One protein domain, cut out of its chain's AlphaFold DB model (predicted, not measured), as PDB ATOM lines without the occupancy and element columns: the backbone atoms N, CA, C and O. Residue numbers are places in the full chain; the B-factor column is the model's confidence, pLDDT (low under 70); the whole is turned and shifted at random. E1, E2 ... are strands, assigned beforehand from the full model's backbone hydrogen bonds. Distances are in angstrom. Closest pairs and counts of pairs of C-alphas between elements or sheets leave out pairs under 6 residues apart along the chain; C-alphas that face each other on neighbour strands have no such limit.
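What this domain is: This is residues 36 to 200 of the 287 residues of an uncharacterized protein of Occultella aeris (UniProt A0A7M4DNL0). With little regular structure, two antiparallel sheets make a sandwich, face to face: a branched one of E1, E2, E4, E7 and E9, and E3, E8, E5, E6 in that order. The long unnamed stretch of residues 36 to 94 is tied to E1 through residues 38 to 39. The printed part has 165 residues, 55 in nine named strands, E1 to E9 in order: all strand, compact, radius of gyration of the C-alphas 15.6 A, spans 45 by 35 by 28 A.

Where its parts are: E9, residues 187 to 197, is 30.6 A long and ends at C-alpha 197 (-46.006, 35.275, -25.957). E4, 124 to 131, measures 22.1 A. E1 is 95 to 98, beginning at C-alpha 95 (-45.731, 30.521, -27.683); E2 103 to 107; E7 165 to 170. E3 is 111 to 114, E5 135 to 140, E6 149 to 152, E8 177 to 183.

How they stand to each other: E1 and E2 lie on one side of E9, E4 on the other; N 97 and O 195 are 3.0 A apart, N 105 and O 189 2.8 A, N 126 and O 192 2.8 A, within hydrogen-bond range. The sheets' facing parts are 9.2 A centre to centre. E2 with E9, E3 with E8, E4 with E7 and E5 with E6 form a jelly roll, one long hairpin wound over both sheets.

The domain as a whole: C-alphas 84 and 184, the farthest apart, are 45.9 A apart. The printed part has no cut; E6 to E7 is a long link. Residues 36 to 72 and 158 to 164 have pLDDT under 70.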
ATOM      1  N   ILE A  36     -31.656  29.856 -26.517       28.62
ATOM      2  CA  ILE A  36     -33.083  29.845 -26.180       28.62
ATOM      3  C   ILE A  36     -33.662  28.553 -26.765       28.62
ATOM      4  O   ILE A  36     -33.676  28.378 -27.982       28.62
ATOM      5  N   ALA A  37     -34.098  27.630 -25.909       26.70
ATOM      6  CA  ALA A  37     -34.831  26.446 -26.339       26.70
ATOM      7  C   ALA A  37     -36.309  26.829 -26.529       26.70
ATOM      8  O   ALA A  37     -37.037  27.035 -25.558       26.70
ATOM      9  N   LEU A  38     -36.731  26.975 -27.788       28.16
ATOM     10  CA  LEU A  38     -38.114  27.287 -28.152       28.16
ATOM     11  C   LEU A  38     -38.946  25.995 -28.134       28.16
ATOM     12  O   LEU A  38     -38.616  25.042 -28.843       28.16
ATOM     13  N   LEU A  39     -40.022  25.952 -27.347       33.69
ATOM     14  CA  LEU A  39     -40.944  24.816 -27.308       33.69
ATOM     15  C   LEU A  39     -42.239  25.186 -28.035       33.69
ATOM     16  O   LEU A  39     -43.025  26.007 -27.575       33.69
ATOM     17  N   VAL A  40     -42.469  24.569 -29.195       25.27
ATOM     18  CA  VAL A  40     -43.701  24.739 -29.976       25.27
ATOM     19  C   VAL A  40     -44.760  23.810 -29.392       25.27
ATOM     20  O   VAL A  40     -44.735  22.603 -29.628       25.27
ATOM     21  N   THR A  41     -45.657  24.356 -28.576       34.41
ATOM     22  CA  THR A  41     -46.727  23.590 -27.928       34.41
ATOM     23  C   THR A  41     -47.923  23.461 -28.870       34.41
ATOM     24  O   THR A  41     -48.413  24.447 -29.413       34.41
ATOM     25  N   GLY A  42     -48.390  22.233 -29.077       25.67
ATOM     26  CA  GLY A  42     -49.655  21.939 -29.736       25.67
ATOM     27  C   GLY A  42     -50.394  20.891 -28.920       25.67
ATOM     28  O   GLY A  42     -50.112  19.706 -29.061       25.67
ATOM     29  N   ALA A  43     -51.306  21.332 -28.061       25.11
ATOM     30  CA  ALA A  43     -52.324  20.491 -27.446       25.11
ATOM     31  C   ALA A  43     -53.509  21.386 -27.071       25.11
ATOM     32  O   ALA A  43     -53.353  22.355 -26.337       25.11
ATOM     33  N   LEU A  44     -54.667  21.081 -27.649       26.78
ATOM     34  CA  LEU A  44     -55.950  21.712 -27.370       26.78
ATOM     35  C   LEU A  44     -56.666  20.907 -26.296       26.78
ATOM     36  O   LEU A  44     -56.984  19.758 -26.583       26.78
ATOM     37  N   VAL A  45     -56.947  21.522 -25.147       26.45
ATOM     38  CA  VAL A  45     -58.219  21.465 -24.399       26.45
ATOM     39  C   VAL A  45     -58.304  22.780 -23.596       26.45
ATOM     40  O   VAL A  45     -57.276  23.344 -23.240       26.45
ATOM     41  N   GLY A  46     -59.506  23.337 -23.428       25.78
ATOM     42  CA  GLY A  46     -59.752  24.679 -22.885       25.78
ATOM     43  C   GLY A  46     -59.150  24.969 -21.503       25.78
ATOM     44  O   GLY A  46     -58.794  24.061 -20.765       25.78
ATOM     45  N   ALA A  47     -59.043  26.272 -21.207       28.91
ATOM     46  CA  ALA A  47     -58.679  26.885 -19.924       28.91
ATOM     47  C   ALA A  47     -57.666  26.085 -19.079       28.91
ATOM     48  O   ALA A  47     -58.031  25.393 -18.135       28.91
ATOM     49  N   GLY A  48     -56.379  26.220 -19.415       31.61
ATOM     50  CA  GLY A  48     -55.274  25.738 -18.578       31.61
ATOM     51  C   GLY A  48     -54.387  24.663 -19.201       31.61
ATOM     52  O   GLY A  48     -53.351  24.351 -18.615       31.61
ATOM     53  N   ALA A  49     -54.711  24.150 -20.396       30.95
ATOM     54  CA  ALA A  49     -53.926  23.063 -20.966       30.95
ATOM     55  C   ALA A  49     -52.604  23.518 -21.604       30.95
ATOM     56  O   ALA A  49     -52.582  24.092 -22.695       30.95
ATOM     57  N   THR A  50     -51.468  23.220 -20.967       39.69
ATOM     58  CA  THR A  50     -50.138  23.347 -21.592       39.69
ATOM     59  C   THR A  50     -49.355  22.047 -21.451       39.69
ATOM     60  O   THR A  50     -48.335  21.953 -20.764       39.69
ATOM     61  N   ALA A  51     -49.793  21.023 -22.191       30.16
ATOM     62  CA  ALA A  51     -49.020  19.801 -22.385       30.16
ATOM     63  C   ALA A  51     -47.670  20.128 -23.055       30.16
ATOM     64  O   ALA A  51     -47.558  20.318 -24.266       30.16
ATOM     65  N   SER A  52     -46.626  20.213 -22.239       34.09
ATOM     66  CA  SER A  52     -45.289  20.630 -22.649       34.09
ATOM     67  C   SER A  52     -44.431  19.418 -22.984       34.09
ATOM     68  O   SER A  52     -44.069  18.638 -22.105       34.09
ATOM     69  N   ALA A  53     -44.070  19.262 -24.258       27.06
ATOM     70  CA  ALA A  53     -43.076  18.281 -24.676       27.06
ATOM     71  C   ALA A  53     -41.673  18.753 -24.257       27.06
ATOM     72  O   ALA A  53     -41.199  19.796 -24.696       27.06
ATOM     73  N   PHE A  54     -41.002  17.982 -23.404       32.16
ATOM     74  CA  PHE A  54     -39.593  18.173 -23.075       32.16
ATOM     75  C   PHE A  54     -38.723  17.860 -24.302       32.16
ATOM     76  O   PHE A  54     -38.746  16.739 -24.807       32.16
ATOM     77  N   ALA A  55     -37.908  18.816 -24.742       24.81
ATOM     78  CA  ALA A  55     -36.776  18.564 -25.627       24.81
ATOM     79  C   ALA A  55     -35.487  18.871 -24.856       24.81
ATOM     80  O   ALA A  55     -35.058  20.017 -24.851       24.81
ATOM     81  N   ALA A  56     -34.936  17.869 -24.151       25.59
ATOM     82  CA  ALA A  56     -33.502  17.713 -23.826       25.59
ATOM     83  C   ALA A  56     -33.236  16.636 -22.745       25.59
ATOM     84  O   ALA A  56     -32.454  16.863 -21.831       25.59
ATOM     85  N   THR A  57     -33.830  15.446 -22.837       27.83
ATOM     86  CA  THR A  57     -33.299  14.221 -22.203       27.83
ATOM     87  C   THR A  57     -33.798  13.015 -23.005       27.83
ATOM     88  O   THR A  57     -34.920  13.032 -23.499       27.83
ATOM     89  N   ASP A  58     -32.976  11.971 -23.156       23.06
ATOM     90  CA  ASP A  58     -33.264  10.700 -23.864       23.06
ATOM     91  C   ASP A  58     -34.387   9.849 -23.208       23.06
ATOM     92  O   ASP A  58     -34.431   8.623 -23.308       23.06
ATOM     93  N   THR A  59     -35.313  10.485 -22.492       25.97
ATOM     94  CA  THR A  59     -36.387   9.851 -21.730       25.97
ATOM     95  C   THR A  59     -37.721  10.483 -22.091       25.97
ATOM     96  O   THR A  59     -37.917  11.683 -21.913       25.97
ATOM     97  N   MET A  60     -38.646   9.655 -22.576       24.72
ATOM     98  CA  MET A  60     -40.042  10.025 -22.815       24.72
ATOM     99  C   MET A  60     -40.639  10.620 -21.520       24.72
ATOM    100  O   MET A  60     -40.501   9.981 -20.472       24.72
ATOM    101  N   PRO A  61     -41.264  11.811 -21.544       34.19
ATOM    102  CA  PRO A  61     -41.873  12.374 -20.345       34.19
ATOM    103  C   PRO A  61     -43.084  11.532 -19.904       34.19
ATOM    104  O   PRO A  61     -43.758  10.940 -20.755       34.19
ATOM    105  N   PRO A  62     -43.363  11.444 -18.590       32.88
ATOM    106  CA  PRO A  62     -44.566  10.784 -18.094       32.88
ATOM    107  C   PRO A  62     -45.816  11.494 -18.632       32.88
ATOM    108  O   PRO A  62     -45.795  12.701 -18.866       32.88
ATOM    109  N   ALA A  63     -46.905  10.744 -18.819       32.97
ATOM    110  CA  ALA A  63     -48.216  11.327 -19.094       32.97
ATOM    111  C   ALA A  63     -48.546  12.338 -17.983       32.97
ATOM    112  O   ALA A  63     -48.458  11.992 -16.811       32.97
ATOM    113  N   VAL A  64     -48.834  13.583 -18.344       37.62
ATOM    114  CA  VAL A  64     -49.055  14.684 -17.398       37.62
ATOM    115  C   VAL A  64     -50.560  14.773 -17.139       37.62
ATOM    116  O   VAL A  64     -51.324  14.817 -18.100       37.62
ATOM    117  N   THR A  65     -50.987  14.760 -15.876       39.56
ATOM    118  CA  THR A  65     -52.385  15.039 -15.504       39.56
ATOM    119  C   THR A  65     -52.426  16.460 -14.969       39.56
ATOM    120  O   THR A  65     -51.729  16.767 -14.004       39.56
ATOM    121  N   GLU A  66     -53.186  17.343 -15.607       50.84
ATOM    122  CA  GLU A  66     -53.258  18.750 -15.207       50.84
ATOM    123  C   GLU A  66     -53.997  18.907 -13.876       50.84
ATOM    124  O   GLU A  66     -54.876  18.112 -13.532       50.84
ATOM    125  N   ALA A  67     -53.587  19.910 -13.095       41.94
ATOM    126  CA  ALA A  67     -54.326  20.306 -11.905       41.94
ATOM    127  C   ALA A  67     -55.747  20.704 -12.319       41.94
ATOM    128  O   ALA A  67     -55.930  21.442 -13.281       41.94
ATOM    129  N   THR A  68     -56.743  20.170 -11.619       39.66
ATOM    130  CA  THR A  68     -58.119  20.087 -12.123       39.66
ATOM    131  C   THR A  68     -58.902  21.398 -12.097       39.66
ATOM    132  O   THR A  68     -59.997  21.406 -12.636       39.66
ATOM    133  N   ASP A  69     -58.356  22.483 -11.539       47.28
ATOM    134  CA  ASP A  69     -58.998  23.800 -11.494       47.28
ATOM    135  C   ASP A  69     -57.937  24.918 -11.493       47.28
ATOM    136  O   ASP A  69     -57.005  24.893 -10.680       47.28
ATOM    137  N   ALA A  70     -58.077  25.903 -12.390       54.44
ATOM    138  CA  ALA A  70     -57.317  27.152 -12.315       54.44
ATOM    139  C   ALA A  70     -57.810  27.960 -11.096       54.44
ATOM    140  O   ALA A  70     -59.024  28.115 -10.934       54.44
ATOM    141  N   PRO A  71     -56.924  28.443 -10.209       64.12
ATOM    142  CA  PRO A  71     -57.348  29.151  -9.010       64.12
ATOM    143  C   PRO A  71     -58.007  30.497  -9.347       64.12
ATOM    144  O   PRO A  71     -57.541  31.257 -10.194       64.12
ATOM    145  N   ASP A  72     -59.096  30.821  -8.648       61.94
ATOM    146  CA  ASP A  72     -59.745  32.127  -8.780       61.94
ATOM    147  C   ASP A  72     -58.809  33.265  -8.343       61.94
ATOM    148  O   ASP A  72     -58.156  33.193  -7.299       61.94
ATOM    149  N   GLY A  73     -58.826  34.367  -9.097       70.81
ATOM    150  CA  GLY A  73     -58.099  35.586  -8.736       70.81
ATOM    151  C   GLY A  73     -56.599  35.535  -9.019       70.81
ATOM    152  O   GLY A  73     -55.840  36.249  -8.363       70.81
ATOM    153  N   GLU A  74     -56.176  34.714  -9.982       78.62
ATOM    154  CA  GLU A  74     -54.790  34.698 -10.434       78.62
ATOM    155  C   GLU A  74     -54.280  36.089 -10.844       78.62
ATOM    156  O   GLU A  74     -55.026  36.909 -11.398       78.62
ATOM    157  N   PRO A  75     -52.990  36.368 -10.586       83.94
ATOM    158  CA  PRO A  75     -52.366  37.600 -11.036       83.94
ATOM    159  C   PRO A  75     -52.427  37.702 -12.561       83.94
ATOM    160  O   PRO A  75     -52.376  36.706 -13.280       83.94
ATOM    161  N   THR A  76     -52.501  38.930 -13.067       85.06
ATOM    162  CA  THR A  76     -52.455  39.184 -14.510       85.06
ATOM    163  C   THR A  76     -51.009  39.485 -14.907       85.06
ATOM    164  O   THR A  76     -50.503  40.548 -14.538       85.06
ATOM    165  N   PRO A  77     -50.324  38.583 -15.630       86.44
ATOM    166  CA  PRO A  77     -48.948  38.815 -16.037       86.44
ATOM    167  C   PRO A  77     -48.886  39.928 -17.089       86.44
ATOM    168  O   PRO A  77     -49.801  40.086 -17.901       86.44
ATOM    169  N   ASP A  78     -47.787  40.683 -17.105       86.38
ATOM    170  CA  ASP A  78     -47.525  41.650 -18.173       86.38
ATOM    171  C   ASP A  78     -47.040  40.894 -19.417       86.38
ATOM    172  O   ASP A  78     -45.915  40.385 -19.460       86.38
ATOM    173  N   LEU A  79     -47.926  40.733 -20.401       86.88
ATOM    174  CA  LEU A  79     -47.645  39.992 -21.627       86.88
ATOM    175  C   LEU A  79     -47.287  40.944 -22.773       86.88
ATOM    176  O   LEU A  79     -47.908  41.997 -22.920       86.88
ATOM    177  N   PRO A  80     -46.344  40.560 -23.652       84.94
ATOM    178  CA  PRO A  80     -46.085  41.312 -24.871       84.94
ATOM    179  C   PRO A  80     -47.301  41.302 -25.811       84.94
ATOM    180  O   PRO A  80     -48.169  40.429 -25.736       84.94
ATOM    181  N   ASP A  81     -47.321  42.247 -26.757       86.50
ATOM    182  CA  ASP A  81     -48.374  42.333 -27.771       86.50
ATOM    183  C   ASP A  81     -48.513  41.029 -28.567       86.50
ATOM    184  O   ASP A  81     -47.539  40.477 -29.093       86.50
ATOM    185  N   ALA A  82     -49.758  40.587 -28.748       86.62
ATOM    186  CA  ALA A  82     -50.043  39.406 -29.546       86.62
ATOM    187  C   ALA A  82     -49.624  39.599 -31.012       86.62
ATOM    188  O   ALA A  82     -49.903  40.634 -31.638       86.62
ATOM    189  N   PHE A  83     -49.025  38.567 -31.603       87.94
ATOM    190  CA  PHE A  83     -48.571  38.559 -32.998       87.94
ATOM    191  C   PHE A  83     -49.181  37.394 -33.787       87.94
ATOM    192  O   PHE A  83     -49.840  36.526 -33.230       87.94
ATOM    193  N   VAL A  84     -49.032  37.389 -35.112       88.50
ATOM    194  CA  VAL A  84     -49.622  36.339 -35.960       88.50
ATOM    195  C   VAL A  84     -48.974  34.990 -35.648       88.50
ATOM    196  O   VAL A  84     -47.749  34.885 -35.670       88.50
ATOM    197  N   ALA A  85     -49.796  33.971 -35.387       84.94
ATOM    198  CA  ALA A  85     -49.314  32.618 -35.143       84.94
ATOM    199  C   ALA A  85     -48.454  32.116 -36.324       84.94
ATOM    200  O   ALA A  85     -48.879  32.228 -37.479       84.94
ATOM    201  N   PRO A  86     -47.250  31.577 -36.065       84.31
ATOM    202  CA  PRO A  86     -46.423  30.975 -37.106       84.31
ATOM    203  C   PRO A  86     -47.099  29.777 -37.781       84.31
ATOM    204  O   PRO A  86     -48.004  29.151 -37.226       84.31
ATOM    205  N   ALA A  87     -46.612  29.398 -38.965       78.25
ATOM    206  CA  ALA A  87     -47.115  28.225 -39.670       78.25
ATOM    207  C   ALA A  87     -47.028  26.960 -38.795       78.25
ATOM    208  O   ALA A  87     -45.995  26.647 -38.203       78.25
ATOM    209  N   GLY A  88     -48.139  26.228 -38.719       80.12
ATOM    210  CA  GLY A  88     -48.267  25.039 -37.885       80.12
ATOM    211  C   GLY A  88     -48.521  25.323 -36.402       80.12
ATOM    212  O   GLY A  88     -48.678  24.369 -35.653       80.12
ATOM    213  N   VAL A  89     -48.582  26.570 -35.946       82.44
ATOM    214  CA  VAL A  89     -49.074  26.903 -34.600       82.44
ATOM    215  C   VAL A  89     -50.563  27.199 -34.703       82.44
ATOM    216  O   VAL A  89     -50.980  27.959 -35.577       82.44
ATOM    217  N   THR A  90     -51.372  26.593 -33.833       84.75
ATOM    218  CA  THR A  90     -52.802  26.909 -33.770       84.75
ATOM    219  C   THR A  90     -52.964  28.368 -33.338       84.75
ATOM    220  O   THR A  90     -52.429  28.746 -32.293       84.75
ATOM    221  N   PRO A  91     -53.668  29.212 -34.110       88.69
ATOM    222  CA  PRO A  91     -53.877  30.602 -33.725       88.69
ATOM    223  C   PRO A  91     -54.547  30.737 -32.356       88.69
ATOM    224  O   PRO A  91     -55.352  29.892 -31.974       88.69
ATOM    225  N   GLY A  92     -54.195  31.774 -31.600       84.94
ATOM    226  CA  GLY A  92     -54.646  31.960 -30.217       84.94
ATOM    227  C   GLY A  92     -53.865  31.152 -29.173       84.94
ATOM    228  O   GLY A  92     -53.914  31.491 -27.996       84.94
ATOM    229  N   THR A  93     -53.088  30.135 -29.566       83.75
ATOM    230  CA  THR A  93     -52.193  29.426 -28.634       83.75
ATOM    231  C   THR A  93     -50.949  30.281 -28.348       83.75
ATOM    232  O   THR A  93     -50.291  30.716 -29.302       83.75
ATOM    233  N   PRO A  94     -50.582  30.544 -27.082       85.56
ATOM    234  CA  PRO A  94     -49.356  31.272 -26.770       85.56
ATOM    235  C   PRO A  94     -48.113  30.455 -27.147       85.56
ATOM    236  O   PRO A  94     -48.079  29.234 -26.999       85.56
ATOM    237  N   LEU A  95     -47.056  31.131 -27.602       85.00
ATOM    238  CA  LEU A  95     -45.731  30.521 -27.683       85.00
ATOM    239  C   LEU A  95     -45.069  30.562 -26.312       85.00
ATOM    240  O   LEU A  95     -44.985  31.628 -25.705       85.00
ATOM    241  N   VAL A  96     -44.546  29.422 -25.864       87.25
ATOM    242  CA  VAL A  96     -43.906  29.306 -24.552       87.25
ATOM    243  C   VAL A  96     -42.422  28.991 -24.705       87.25
ATOM    244  O   VAL A  96     -42.033  28.051 -25.398       87.25
ATOM    245  N   SER A  97     -41.572  29.780 -24.050       86.00
ATOM    246  CA  SER A  97     -40.113  29.597 -24.063       86.00
ATOM    247  C   SER A  97     -39.560  29.506 -22.648       86.00
ATOM    248  O   SER A  97     -39.910  30.323 -21.802       86.00
ATOM    249  N   ALA A  98     -38.672  28.543 -22.393       87.88
ATOM    250  CA  ALA A  98     -37.929  28.463 -21.138       87.88
ATOM    251  C   ALA A  98     -36.762  29.460 -21.149       87.88
ATOM    252  O   ALA A  98     -36.000  29.518 -22.115       87.88
ATOM    253  N   ILE A  99     -36.623  30.242 -20.076       82.75
ATOM    254  CA  ILE A  99     -35.703  31.397 -20.031       82.75
ATOM    255  C   ILE A  99     -34.672  31.343 -18.890       82.75
ATOM    256  O   ILE A  99     -33.821  32.224 -18.779       82.75
ATOM    257  N   ALA A 100     -34.709  30.300 -18.059       78.75
ATOM    258  CA  ALA A 100     -33.771  30.075 -16.958       78.75
ATOM    259  C   ALA A 100     -33.492  28.578 -16.770       78.75
ATOM    260  O   ALA A 100     -34.211  27.749 -17.321       78.75
ATOM    261  N   ASP A 101     -32.483  28.228 -15.974       85.00
ATOM    262  CA  ASP A 101     -32.321  26.842 -15.534       85.00
ATOM    263  C   ASP A 101     -33.424  26.484 -14.519       85.00
ATOM    264  O   ASP A 101     -33.771  27.319 -13.674       85.00
ATOM    265  N   PRO A 102     -33.985  25.266 -14.575       88.50
ATOM    266  CA  PRO A 102     -35.030  24.858 -13.652       88.50
ATOM    267  C   PRO A 102     -34.484  24.655 -12.236       88.50
ATOM    268  O   PRO A 102     -33.397  24.110 -12.029       88.50
ATOM    269  N   VAL A 103     -35.289  25.019 -11.242       89.19
ATOM    270  CA  VAL A 103     -35.013  24.784  -9.823       89.19
ATOM    271  C   VAL A 103     -35.785  23.552  -9.367       89.19
ATOM    272  O   VAL A 103     -37.010  23.531  -9.429       89.19
ATOM    273  N   ALA A 104     -35.082  22.528  -8.885       91.62
ATOM    274  CA  ALA A 104     -35.695  21.320  -8.336       91.62
ATOM    275  C   ALA A 104     -35.664  21.336  -6.803       91.62
ATOM    276  O   ALA A 104     -34.618  21.551  -6.190       91.62
ATOM    277  N   VAL A 105     -36.811  21.063  -6.185       92.50
ATOM    278  CA  VAL A 105     -37.006  21.075  -4.735       92.50
ATOM    279  C   VAL A 105     -37.577  19.735  -4.295       92.50
ATOM    280  O   VAL A 105     -38.618  19.302  -4.782       92.50
ATOM    281  N   ILE A 106     -36.900  19.068  -3.361       93.19
ATOM    282  CA  ILE A 106     -37.426  17.857  -2.724       93.19
ATOM    283  C   ILE A 106     -38.400  18.289  -1.631       93.19
ATOM    284  O   ILE A 106     -38.018  19.006  -0.708       93.19
ATOM    285  N   VAL A 107     -39.644  17.830  -1.724       92.62
ATOM    286  CA  VAL A 107     -40.727  18.209  -0.815       92.62
ATOM    287  C   VAL A 107     -41.072  17.024   0.079       92.62
ATOM    288  O   VAL A 107     -41.478  15.965  -0.398       92.62
ATOM    289  N   ALA A 108     -40.905  17.223   1.386       83.00
ATOM    290  CA  ALA A 108     -41.268  16.264   2.436       83.00
ATOM    291  C   ALA A 108     -42.036  16.918   3.606       83.00
ATOM    292  O   ALA A 108     -42.349  16.259   4.595       83.00
ATOM    293  N   GLY A 109     -42.313  18.218   3.503       91.62
ATOM    294  CA  GLY A 109     -43.043  19.039   4.465       91.62
ATOM    295  C   GLY A 109     -43.330  20.413   3.857       91.62
ATOM    296  O   GLY A 109     -42.902  20.678   2.728       91.62
ATOM    297  N   ASP A 110     -44.033  21.266   4.599       94.38
ATOM    298  CA  ASP A 110     -44.369  22.619   4.151       94.38
ATOM    299  C   ASP A 110     -43.109  23.370   3.713       94.38
ATOM    300  O   ASP A 110     -42.134  23.486   4.460       94.38
ATOM    301  N   THR A 111     -43.116  23.835   2.467       95.50
ATOM    302  CA  THR A 111     -41.956  24.445   1.818       95.50
ATOM    303  C   THR A 111     -42.383  25.713   1.093       95.50
ATOM    304  O   THR A 111     -43.398  25.735   0.403       95.50
ATOM    305  N   VAL A 112     -41.582  26.769   1.227       96.12
ATOM    306  CA  VAL A 112     -41.753  28.022   0.487       96.12
ATOM    307  C   VAL A 112     -40.545  28.189  -0.422       96.12
ATOM    308  O   VAL A 112     -39.412  28.224   0.058       96.12
ATOM    309  N   VAL A 113     -40.782  28.264  -1.727       95.19
ATOM    310  CA  VAL A 113     -39.737  28.432  -2.741       95.19
ATOM    311  C   VAL A 113     -39.741  29.891  -3.200       95.19
ATOM    312  O   VAL A 113     -40.742  30.330  -3.763       95.19
ATOM    313  N   PRO A 114     -38.663  30.662  -2.973       94.88
ATOM    314  CA  PRO A 114     -38.575  32.030  -3.473       94.88
ATOM    315  C   PRO A 114     -38.622  32.066  -5.006       94.88
ATOM    316  O   PRO A 114     -37.914  31.308  -5.666       94.88
ATOM    317  N   LEU A 115     -39.417  32.979  -5.565       93.38
ATOM    318  CA  LEU A 115     -39.511  33.249  -7.006       93.38
ATOM    319  C   LEU A 115     -38.895  34.606  -7.388       93.38
ATOM    320  O   LEU A 115     -39.050  35.068  -8.517       93.38
ATOM    321  N   THR A 116     -38.202  35.257  -6.451       88.62
ATOM    322  CA  THR A 116     -37.657  36.613  -6.607       88.62
ATOM    323  C   THR A 116     -36.427  36.687  -7.511       88.62
ATOM    324  O   THR A 116     -36.198  37.722  -8.127       88.62
ATOM    325  N   GLU A 117     -35.652  35.606  -7.646       86.81
ATOM    326  CA  GLU A 117     -34.479  35.533  -8.540       86.81
ATOM    327  C   GLU A 117     -34.855  35.143  -9.986       86.81
ATOM    328  O   GLU A 117     -34.134  34.402 -10.659       86.81
ATOM    329  N   ARG A 118     -36.008  35.613 -10.475       90.81
ATOM    330  CA  ARG A 118     -36.489  35.338 -11.837       90.81
ATOM    331  C   ARG A 118     -35.941  36.343 -12.861       90.81
ATOM    332  O   ARG A 118     -35.686  37.488 -12.491       90.81
ATOM    333  N   PRO A 119     -35.779  35.952 -14.140       90.56
ATOM    334  CA  PRO A 119     -35.498  36.909 -15.211       90.56
ATOM    335  C   PRO A 119     -36.647  37.910 -15.392       90.56
ATOM    336  O   PRO A 119     -37.805  37.567 -15.146       90.56
ATOM    337  N   ASP A 120     -36.332  39.115 -15.874       88.00
ATOM    338  CA  ASP A 120     -37.317  40.186 -16.087       88.00
ATOM    339  C   ASP A 120     -38.384  39.795 -17.124       88.00
ATOM    340  O   ASP A 120     -39.519  40.255 -17.058       88.00
ATOM    341  N   GLU A 121     -38.040  38.918 -18.069       88.12
ATOM    342  CA  GLU A 121     -38.938  38.439 -19.121       88.12
ATOM    343  C   GLU A 121     -39.855  37.281 -18.675       88.12
ATOM    344  O   GLU A 121     -40.629  36.753 -19.484       88.12
ATOM    345  N   ALA A 122     -39.759  36.833 -17.417       91.94
ATOM    346  CA  ALA A 122     -40.574  35.744 -16.886       91.94
ATOM    347  C   ALA A 122     -42.024  36.189 -16.692       91.94
ATOM    348  O   ALA A 122     -42.323  36.966 -15.790       91.94
ATOM    349  N   THR A 123     -42.933  35.631 -17.492       92.69
ATOM    350  CA  THR A 123     -44.370  35.894 -17.340       92.69
ATOM    351  C   THR A 123     -45.070  34.806 -16.539       92.69
ATOM    352  O   THR A 123     -46.100  35.075 -15.933       92.69
ATOM    353  N   HIS A 124     -44.515  33.587 -16.512       93.19
ATOM    354  CA  HIS A 124     -45.056  32.471 -15.738       93.19
ATOM    355  C   HIS A 124     -43.950  31.655 -15.050       93.19
ATOM    356  O   HIS A 124     -42.799  31.599 -15.502       93.19
ATOM    357  N   ALA A 125     -44.320  30.972 -13.968       93.12
ATOM    358  CA  ALA A 125     -43.550  29.892 -13.366       93.12
ATOM    359  C   ALA A 125     -44.231  28.559 -13.686       93.12
ATOM    360  O   ALA A 125     -45.264  28.222 -13.111       93.12
ATOM    361  N   ARG A 126     -43.620  27.776 -14.575       91.88
ATOM    362  CA  ARG A 126     -44.023  26.395 -14.830       91.88
ATOM    363  C   ARG A 126     -43.614  25.521 -13.660       91.88
ATOM    364  O   ARG A 126     -42.423  25.334 -13.408       91.88
ATOM    365  N   VAL A 127     -44.595  24.965 -12.970       90.12
ATOM    366  CA  VAL A 127     -44.409  24.060 -11.839       90.12
ATOM    367  C   VAL A 127     -44.731  22.650 -12.290       90.12
ATOM    368  O   VAL A 127     -45.805  22.401 -12.821       90.12
ATOM    369  N   ILE A 128     -43.795  21.728 -12.078       87.56
ATOM    370  CA  ILE A 128     -43.924  20.320 -12.450       87.56
ATOM    371  C   ILE A 128     -43.702  19.471 -11.205       87.56
ATOM    372  O   ILE A 128     -42.614  19.465 -10.626       87.56
ATOM    373  N   VAL A 129     -44.726  18.730 -10.799       86.88
ATOM    374  CA  VAL A 129     -44.711  17.867  -9.622       86.88
ATOM    375  C   VAL A 129     -44.440  16.433 -10.047       86.88
ATOM    376  O   VAL A 129     -45.226  15.829 -10.767       86.88
ATOM    377  N   SER A 130     -43.329  15.876  -9.578       87.69
ATOM    378  CA  SER A 130     -42.913  14.493  -9.812       87.69
ATOM    379  C   SER A 130     -43.020  13.692  -8.507       87.69
ATOM    380  O   SER A 130     -42.114  13.767  -7.665       87.69
ATOM    381  N   PRO A 131     -44.119  12.947  -8.288       86.00
ATOM    382  CA  PRO A 131     -44.320  12.178  -7.065       86.00
ATOM    383  C   PRO A 131     -43.368  10.973  -6.992       86.00
ATOM    384  O   PRO A 131     -43.136  10.265  -7.970       86.00
ATOM    385  N   THR A 132     -42.849  10.700  -5.796       86.62
ATOM    386  CA  THR A 132     -42.086   9.472  -5.472       86.62
ATOM    387  C   THR A 132     -42.783   8.605  -4.422       86.62
ATOM    388  O   THR A 132     -42.426   7.443  -4.235       86.62
ATOM    389  N   GLY A 133     -43.800   9.158  -3.760       84.56
ATOM    390  CA  GLY A 133     -44.683   8.500  -2.809       84.56
ATOM    391  C   GLY A 133     -46.129   8.941  -3.032       84.56
ATOM    392  O   GLY A 133     -46.389   9.928  -3.719       84.56
ATOM    393  N   ALA A 134     -47.067   8.181  -2.468       86.81
ATOM    394  CA  ALA A 134     -48.486   8.524  -2.501       86.81
ATOM    395  C   ALA A 134     -48.766   9.740  -1.608       86.81
ATOM    396  O   ALA A 134     -47.923  10.120  -0.803       86.81
ATOM    397  N   GLY A 135     -49.962  10.308  -1.712       89.38
ATOM    398  CA  GLY A 135     -50.394  11.464  -0.928       89.38
ATOM    399  C   GLY A 135     -50.870  12.594  -1.827       89.38
ATOM    400  O   GLY A 135     -51.068  12.394  -3.023       89.38
ATOM    401  N   SER A 136     -51.059  13.776  -1.256       88.62
ATOM    402  CA  SER A 136     -51.451  14.966  -2.011       88.62
ATOM    403  C   SER A 136     -50.518  16.138  -1.760       88.62
ATOM    404  O   SER A 136     -49.875  16.231  -0.714       88.62
ATOM    405  N   LEU A 137     -50.444  17.033  -2.736       89.88
ATOM    406  CA  LEU A 137     -49.703  18.280  -2.655       89.88
ATOM    407  C   LEU A 137     -50.631  19.419  -3.063       89.88
ATOM    408  O   LEU A 137     -51.159  19.397  -4.173       89.88
ATOM    409  N   SER A 138     -50.795  20.409  -2.186       90.69
ATOM    410  CA  SER A 138     -51.250  21.739  -2.596       90.69
ATOM    411  C   SER A 138     -50.029  22.558  -3.004       90.69
ATOM    412  O   SER A 138     -49.016  22.552  -2.296       90.69
ATOM    413  N   PHE A 139     -50.092  23.196  -4.170       90.12
ATOM    414  CA  PHE A 139     -48.984  23.962  -4.727       90.12
ATOM    415  C   PHE A 139     -49.506  25.186  -5.473       90.12
ATOM    416  O   PHE A 139     -50.406  25.061  -6.292       90.12
ATOM    417  N   GLY A 140     -48.946  26.363  -5.207       90.06
ATOM    418  CA  GLY A 140     -49.316  27.573  -5.938       90.06
ATOM    419  C   GLY A 140     -48.743  28.845  -5.336       90.06
ATOM    420  O   GLY A 140     -47.898  28.796  -4.441       90.06
ATOM    421  N   THR A 141     -49.135  29.983  -5.886       91.75
ATOM    422  CA  THR A 141     -48.547  31.293  -5.580       91.75
ATOM    423  C   THR A 141     -49.357  32.099  -4.567       91.75
ATOM    424  O   THR A 141     -48.875  33.137  -4.114       91.75
ATOM    425  N   ASP A 142     -50.540  31.624  -4.155       88.12
ATOM    426  CA  ASP A 142     -51.355  32.301  -3.148       88.12
ATOM    427  C   ASP A 142     -50.913  31.923  -1.716       88.12
ATOM    428  O   ASP A 142     -51.067  30.763  -1.305       88.12
ATOM    429  N   PRO A 143     -50.419  32.877  -0.900       85.31
ATOM    430  CA  PRO A 143     -50.134  32.635   0.516       85.31
ATOM    431  C   PRO A 143     -51.380  32.296   1.350       85.31
ATOM    432  O   PRO A 143     -51.247  31.724   2.432       85.31
ATOM    433  N   GLY A 144     -52.576  32.669   0.884       82.44
ATOM    434  CA  GLY A 144     -53.864  32.379   1.516       82.44
ATOM    435  C   GLY A 144     -54.313  30.923   1.380       82.44
ATOM    436  O   GLY A 144     -55.226  30.502   2.092       82.44
ATOM    437  N   GLY A 145     -53.644  30.140   0.528       76.69
ATOM    438  CA  GLY A 145     -53.933  28.725   0.329       76.69
ATOM    439  C   GLY A 145     -55.007  28.433  -0.718       76.69
ATOM    440  O   GLY A 145     -55.388  27.268  -0.833       76.69
ATOM    441  N   ASN A 146     -55.466  29.421  -1.500       81.25
ATOM    442  CA  ASN A 146     -56.288  29.192  -2.693       81.25
ATOM    443  C   ASN A 146     -55.417  28.666  -3.846       81.25
ATOM    444  O   ASN A 146     -55.243  29.307  -4.878       81.25
ATOM    445  N   ASN A 147     -54.800  27.511  -3.619       85.56
ATOM    446  CA  ASN A 147     -53.862  26.890  -4.537       85.56
ATOM    447  C   ASN A 147     -54.434  25.568  -5.048       85.56
ATOM    448  O   ASN A 147     -55.060  24.837  -4.267       85.56
ATOM    449  N   PRO A 148     -54.159  25.201  -6.309       84.00
ATOM    450  CA  PRO A 148     -54.537  23.900  -6.820       84.00
ATOM    451  C   PRO A 148     -53.890  22.784  -5.999       84.00
ATOM    452  O   PRO A 148     -52.888  22.957  -5.290       84.00
ATOM    453  N   SER A 149     -54.485  21.600  -6.098       82.50
ATOM    454  CA  SER A 149     -53.941  20.406  -5.472       82.50
ATOM    455  C   SER A 149     -53.968  19.226  -6.424       82.50
ATOM    456  O   SER A 149     -54.856  19.096  -7.261       82.50
ATOM    457  N   ALA A 150     -52.974  18.358  -6.280       83.69
ATOM    458  CA  ALA A 150     -52.913  17.084  -6.971       83.69
ATOM    459  C   ALA A 150     -52.736  15.964  -5.946       83.69
ATOM    460  O   ALA A 150     -52.101  16.146  -4.902       83.69
ATOM    461  N   ALA A 151     -53.324  14.807  -6.233       84.19
ATOM    462  CA  ALA A 151     -53.280  13.639  -5.369       84.19
ATOM    463  C   ALA A 151     -52.862  12.406  -6.163       84.19
ATOM    464  O   ALA A 151     -53.285  12.211  -7.299       84.19
ATOM    465  N   TRP A 152     -52.058  11.559  -5.526       84.00
ATOM    466  CA  TRP A 152     -51.552  10.322  -6.098       84.00
ATOM    467  C   TRP A 152     -51.811   9.160  -5.147       84.00
ATOM    468  O   TRP A 152     -51.441   9.172  -3.968       84.00
ATOM    469  N   SER A 153     -52.432   8.119  -5.678       83.38
ATOM    470  CA  SER A 153     -52.658   6.850  -5.003       83.38
ATOM    471  C   SER A 153     -51.397   5.973  -5.032       83.38
ATOM    472  O   SER A 153     -50.595   6.049  -5.966       83.38
ATOM    473  N   PRO A 154     -51.230   5.040  -4.077       82.06
ATOM    474  CA  PRO A 154     -50.117   4.088  -4.099       82.06
ATOM    475  C   PRO A 154     -50.026   3.254  -5.384       82.06
ATOM    476  O   PRO A 154     -48.941   2.813  -5.745       82.06
ATOM    477  N   SER A 155     -51.147   3.029  -6.080       79.19
ATOM    478  CA  SER A 155     -51.183   2.303  -7.354       79.19
ATOM    479  C   SER A 155     -50.601   3.081  -8.535       79.19
ATOM    480  O   SER A 155     -50.229   2.459  -9.531       79.19
ATOM    481  N   GLU A 156     -50.537   4.407  -8.453       72.94
ATOM    482  CA  GLU A 156     -49.958   5.265  -9.496       72.94
ATOM    483  C   GLU A 156     -48.442   5.411  -9.324       72.94
ATOM    484  O   GLU A 156     -47.712   5.559 -10.304       72.94
ATOM    485  N   ILE A 157     -47.951   5.273  -8.090       76.81
ATOM    486  CA  ILE A 157     -46.532   5.375  -7.745       76.81
ATOM    487  C   ILE A 157     -45.764   4.116  -8.166       76.81
ATOM    488  O   ILE A 157     -46.173   2.987  -7.902       76.81
ATOM    489  N   GLY A 158     -44.603   4.299  -8.802       59.56
ATOM    490  CA  GLY A 158     -43.675   3.205  -9.124       59.56
ATOM    491  C   GLY A 158     -43.982   2.437 -10.413       59.56
ATOM    492  O   GLY A 158     -43.229   1.537 -10.784       59.56
ATOM    493  N   ARG A 159     -45.034   2.807 -11.150       54.62
ATOM    494  CA  ARG A 159     -45.081   2.559 -12.598       54.62
ATOM    495  C   ARG A 159     -44.292   3.694 -13.260       54.62
ATOM    496  O   ARG A 159     -44.291   4.798 -12.726       54.62
ATOM    497  N   ASN A 160     -43.648   3.478 -14.409       51.19
ATOM    498  CA  ASN A 160     -43.011   4.545 -15.217       51.19
ATOM    499  C   ASN A 160     -44.053   5.537 -15.808       51.19
ATOM    500  O   ASN A 160     -43.977   5.911 -16.972       51.19
ATOM    501  N   LEU A 161     -45.097   5.847 -15.043       48.34
ATOM    502  CA  LEU A 161     -46.383   6.409 -15.428       48.34
ATOM    503  C   LEU A 161     -47.013   7.227 -14.291       48.34
ATOM    504  O   LEU A 161     -48.166   7.606 -14.446       48.34
ATOM    505  N   ALA A 162     -46.344   7.455 -13.148       51.81
ATOM    506  CA  ALA A 162     -46.910   8.348 -12.138       51.81
ATOM    507  C   ALA A 162     -47.083   9.719 -12.802       51.81
ATOM    508  O   ALA A 162     -46.070  10.289 -13.228       51.81
ATOM    509  N   PRO A 163     -48.326  10.195 -12.994       58.66
ATOM    510  CA  PRO A 163     -48.522  11.347 -13.834       58.66
ATOM    511  C   PRO A 163     -47.934  12.546 -13.119       58.66
ATOM    512  O   PRO A 163     -48.288  12.827 -11.967       58.66
ATOM    513  N   ALA A 164     -46.985  13.210 -13.773       68.94
ATOM    514  CA  ALA A 164     -46.543  14.491 -13.269       68.94
ATOM    515  C   ALA A 164     -47.749  15.436 -13.327       68.94
ATOM    516  O   ALA A 164     -48.518  15.382 -14.286       68.94
ATOM    517  N   ALA A 165     -47.946  16.254 -12.299       77.44
ATOM    518  CA  ALA A 165     -48.871  17.376 -12.409       77.44
ATOM    519  C   ALA A 165     -48.082  18.584 -12.899       77.44
ATOM    520  O   ALA A 165     -46.970  18.810 -12.417       77.44
ATOM    521  N   SER A 166     -48.621  19.344 -13.847       82.56
ATOM    522  CA  SER A 166     -48.007  20.596 -14.283       82.56
ATOM    523  C   SER A 166     -49.001  21.739 -14.287       82.56
ATOM    524  O   SER A 166     -50.166  21.533 -14.616       82.56
ATOM    525  N   TYR A 167     -48.516  22.930 -13.948       82.88
ATOM    526  CA  TYR A 167     -49.278  24.168 -14.036       82.88
ATOM    527  C   TYR A 167     -48.335  25.350 -14.290       82.88
ATOM    528  O   TYR A 167     -47.272  25.432 -13.669       82.88
ATOM    529  N   ASP A 168     -48.715  26.258 -15.187       89.44
ATOM    530  CA  ASP A 168     -47.984  27.498 -15.454       89.44
ATOM    531  C   ASP A 168     -48.627  28.626 -14.642       89.44
ATOM    532  O   ASP A 168     -49.627  29.198 -15.060       89.44
ATOM    533  N   PHE A 169     -48.055  28.955 -13.480       90.31
ATOM    534  CA  PHE A 169     -48.584  30.031 -12.641       90.31
ATOM    535  C   PHE A 169     -48.232  31.391 -13.240       90.31
ATOM    536  O   PHE A 169     -47.036  31.653 -13.431       90.31
ATOM    537  N   PRO A 170     -49.214  32.270 -13.497       91.19
ATOM    538  CA  PRO A 170     -48.927  33.627 -13.928       91.19
ATOM    539  C   PRO A 170     -48.134  34.377 -12.858       91.19
ATOM    540  O   PRO A 170     -48.312  34.184 -11.652       91.19
ATOM    541  N   LEU A 171     -47.222  35.231 -13.312       91.81
ATOM    542  CA  LEU A 171     -46.361  36.035 -12.459       91.81
ATOM    543  C   LEU A 171     -46.593  37.516 -12.735       91.81
ATOM    544  O   LEU A 171     -46.455  37.985 -13.863       91.81
ATOM    545  N   ASP A 172     -46.853  38.265 -11.672       89.31
ATOM    546  CA  ASP A 172     -46.757  39.719 -11.659       89.31
ATOM    547  C   ASP A 172     -45.792  40.171 -10.550       89.31
ATOM    548  O   ASP A 172     -45.142  39.364  -9.876       89.31
ATOM    549  N   THR A 173     -45.686  41.482 -10.333       87.56
ATOM    550  CA  THR A 173     -44.809  42.047  -9.296       87.56
ATOM    551  C   THR A 173     -45.206  41.688  -7.861       87.56
ATOM    552  O   THR A 173     -44.405  41.909  -6.961       87.56
ATOM    553  N   SER A 174     -46.420  41.184  -7.626       89.62
ATOM    554  CA  SER A 174     -46.900  40.779  -6.300       89.62
ATOM    555  C   SER A 174     -46.521  39.340  -5.933       89.62
ATOM    556  O   SER A 174     -46.447  39.008  -4.750       89.62
ATOM    557  N   VAL A 175     -46.228  38.491  -6.924       92.75
ATOM    558  CA  VAL A 175     -45.849  37.090  -6.697       92.75
ATOM    559  C   VAL A 175     -44.367  36.970  -6.351       92.75
ATOM    560  O   VAL A 175     -43.509  37.063  -7.233       92.75
ATOM    561  N   GLU A 176     -44.066  36.683  -5.083       93.94
ATOM    562  CA  GLU A 176     -42.692  36.531  -4.580       93.94
ATOM    563  C   GLU A 176     -42.281  35.078  -4.288       93.94
ATOM    564  O   GLU A 176     -41.086  34.787  -4.196       93.94
ATOM    565  N   ALA A 177     -43.234  34.153  -4.134       95.50
ATOM    566  CA  ALA A 177     -42.951  32.783  -3.717       95.50
ATOM    567  C   ALA A 177     -43.966  31.759  -4.246       95.50
ATOM    568  O   ALA A 177     -45.102  32.092  -4.573       95.50
ATOM    569  N   LEU A 178     -43.533  30.499  -4.281       95.62
ATOM    570  CA  LEU A 178     -44.363  29.313  -4.466       95.62
ATOM    571  C   LEU A 178     -44.516  28.601  -3.117       95.62
ATOM    572  O   LEU A 178     -43.524  28.289  -2.454       95.62
ATOM    573  N   TYR A 179     -45.752  28.315  -2.731       95.19
ATOM    574  CA  TYR A 179     -46.119  27.629  -1.500       95.19
ATOM    575  C   TYR A 179     -46.433  26.169  -1.800       95.19
ATOM    576  O   TYR A 179     -47.229  25.871  -2.685       95.19
ATOM    577  N   LEU A 180     -45.795  25.258  -1.067       95.31
ATOM    578  CA  LEU A 180     -45.922  23.814  -1.224       95.31
ATOM    579  C   LEU A 180     -46.345  23.215   0.117       95.31
ATOM    580  O   LEU A 180     -45.571  23.242   1.072       95.31
ATOM    581  N   ALA A 181     -47.556  22.666   0.181       94.88
ATOM    582  CA  ALA A 181     -48.134  22.075   1.386       94.88
ATOM    583  C   ALA A 181     -48.469  20.590   1.135       94.88
ATOM    584  O   ALA A 181     -49.533  20.269   0.589       94.88
ATOM    585  N   PRO A 182     -47.544  19.662   1.447       94.88
ATOM    586  CA  PRO A 182     -47.756  18.233   1.247       94.88
ATOM    587  C   PRO A 182     -48.591  17.609   2.376       94.88
ATOM    588  O   PRO A 182     -48.352  17.837   3.558       94.88
ATOM    589  N   SER A 183     -49.501  16.704   2.018       93.56
ATOM    590  CA  SER A 183     -50.231  15.836   2.946       93.56
ATOM    591  C   SER A 183     -49.926  14.372   2.634       93.56
ATOM    592  O   SER A 183     -50.488  13.767   1.718       93.56
ATOM    593  N   GLY A 184     -48.969  13.806   3.376       90.44
ATOM    594  CA  GLY A 184     -48.466  12.444   3.162       90.44
ATOM    595  C   GLY A 184     -47.633  12.263   1.887       90.44
ATOM    596  O   GLY A 184     -47.102  11.178   1.680       90.44
ATOM    597  N   PHE A 185     -47.499  13.314   1.071       90.75
ATOM    598  CA  PHE A 185     -46.756  13.336  -0.184       90.75
ATOM    599  C   PHE A 185     -45.241  13.372   0.026       90.75
ATOM    600  O   PHE A 185     -44.731  14.057   0.914       90.75
ATOM    601  N   ALA A 186     -44.526  12.690  -0.869       89.31
ATOM    602  CA  ALA A 186     -43.088  12.834  -1.047       89.31
ATOM    603  C   ALA A 186     -42.756  12.872  -2.541       89.31
ATOM    604  O   ALA A 186     -43.164  11.992  -3.306       89.31
ATOM    605  N   GLY A 187     -41.974  13.855  -2.973       89.62
ATOM    606  CA  GLY A 187     -41.622  13.999  -4.381       89.62
ATOM    607  C   GLY A 187     -40.708  15.177  -4.655       89.62
ATOM    608  O   GLY A 187     -40.209  15.830  -3.738       89.62
ATOM    609  N   THR A 188     -40.481  15.429  -5.939       91.19
ATOM    610  CA  THR A 188     -39.717  16.583  -6.415       91.19
ATOM    611  C   THR A 188     -40.652  17.550  -7.119       91.19
ATOM    612  O   THR A 188     -41.427  17.141  -7.978       91.19
ATOM    613  N   VAL A 189     -40.563  18.829  -6.775       91.81
ATOM    614  CA  VAL A 189     -41.223  19.919  -7.489       91.81
ATOM    615  C   VAL A 189     -40.161  20.668  -8.277       91.81
ATOM    616  O   VAL A 189     -39.160  21.100  -7.712       91.81
ATOM    617  N   THR A 190     -40.362  20.790  -9.583       91.31
ATOM    618  CA  THR A 190     -39.484  21.548 -10.474       91.31
ATOM    619  C   THR A 190     -40.165  22.849 -10.856       91.31
ATOM    620  O   THR A 190     -41.310  22.826 -11.294       91.31
ATOM    621  N   VAL A 191     -39.460  23.964 -10.708       92.06
ATOM    622  CA  VAL A 191     -39.909  25.295 -11.114       92.06
ATOM    623  C   VAL A 191     -39.066  25.751 -12.294       92.06
ATOM    624  O   VAL A 191     -37.842  25.794 -12.206       92.06
ATOM    625  N   GLN A 192     -39.719  26.101 -13.394       92.25
ATOM    626  CA  GLN A 192     -39.100  26.595 -14.614       92.25
ATOM    627  C   GLN A 192     -39.726  27.941 -14.976       92.25
ATOM    628  O   GLN A 192     -40.917  28.015 -15.264       92.25
ATOM    629  N   PHE A 193     -38.933  29.010 -15.009       90.75
ATOM    630  CA  PHE A 193     -39.427  30.286 -15.526       90.75
ATOM    631  C   PHE A 193     -39.611  30.199 -17.037       90.75
ATOM    632  O   PHE A 193     -38.716  29.731 -17.756       90.75
ATOM    633  N   VAL A 194     -40.773  30.650 -17.497       90.56
ATOM    634  CA  VAL A 194     -41.136  30.670 -18.908       90.56
ATOM    635  C   VAL A 194     -41.702  32.031 -19.304       90.56
ATOM    636  O   VAL A 194     -42.304  32.744 -18.498       90.56
ATOM    637  N   THR A 195     -41.523  32.377 -20.573       89.19
ATOM    638  CA  THR A 195     -42.207  33.500 -21.209       89.19
ATOM    639  C   THR A 195     -43.306  32.949 -22.097       89.19
ATOM    640  O   THR A 195     -43.039  32.154 -22.998       89.19
ATOM    641  N   HIS A 196     -44.528  33.395 -21.842       89.44
ATOM    642  CA  HIS A 196     -45.670  33.241 -22.735       89.44
ATOM    643  C   HIS A 196     -45.758  34.463 -23.642       89.44
ATOM    644  O   HIS A 196     -45.815  35.594 -23.160       89.44
ATOM    645  N   VAL A 197     -45.784  34.235 -24.951       88.12
ATOM    646  CA  VAL A 197     -46.006  35.275 -25.957       88.12
ATOM    647  C   VAL A 197     -47.317  34.953 -26.670       88.12
ATOM    648  O   VAL A 197     -47.378  33.946 -27.384       88.12
ATOM    649  N   PRO A 198     -48.379  35.753 -26.486       87.56
ATOM    650  CA  PRO A 198     -49.673  35.446 -27.069       87.56
ATOM    651  C   PRO A 198     -49.613  35.497 -28.598       87.56
ATOM    652  O   PRO A 198     -48.931  36.335 -29.195       87.56
ATOM    653  N   THR A 199     -50.370  34.612 -29.244       87.50
ATOM    654  CA  THR A 199     -50.621  34.708 -30.682       87.50
ATOM    655  C   THR A 199     -52.035  35.203 -30.936       87.50
ATOM    656  O   THR A 199     -52.934  35.051 -30.110       87.50
ATOM    657  N   ARG A 200     -52.229  35.844 -32.083       91.06
ATOM    658  CA  ARG A 200     -53.536  36.294 -32.538       91.06
ATOM    659  C   ARG A 200     -54.351  35.115 -33.047       91.06
ATOM    660  O   ARG A 200     -53.783  34.166 -33.590       91.06
TER     661      ARG A 200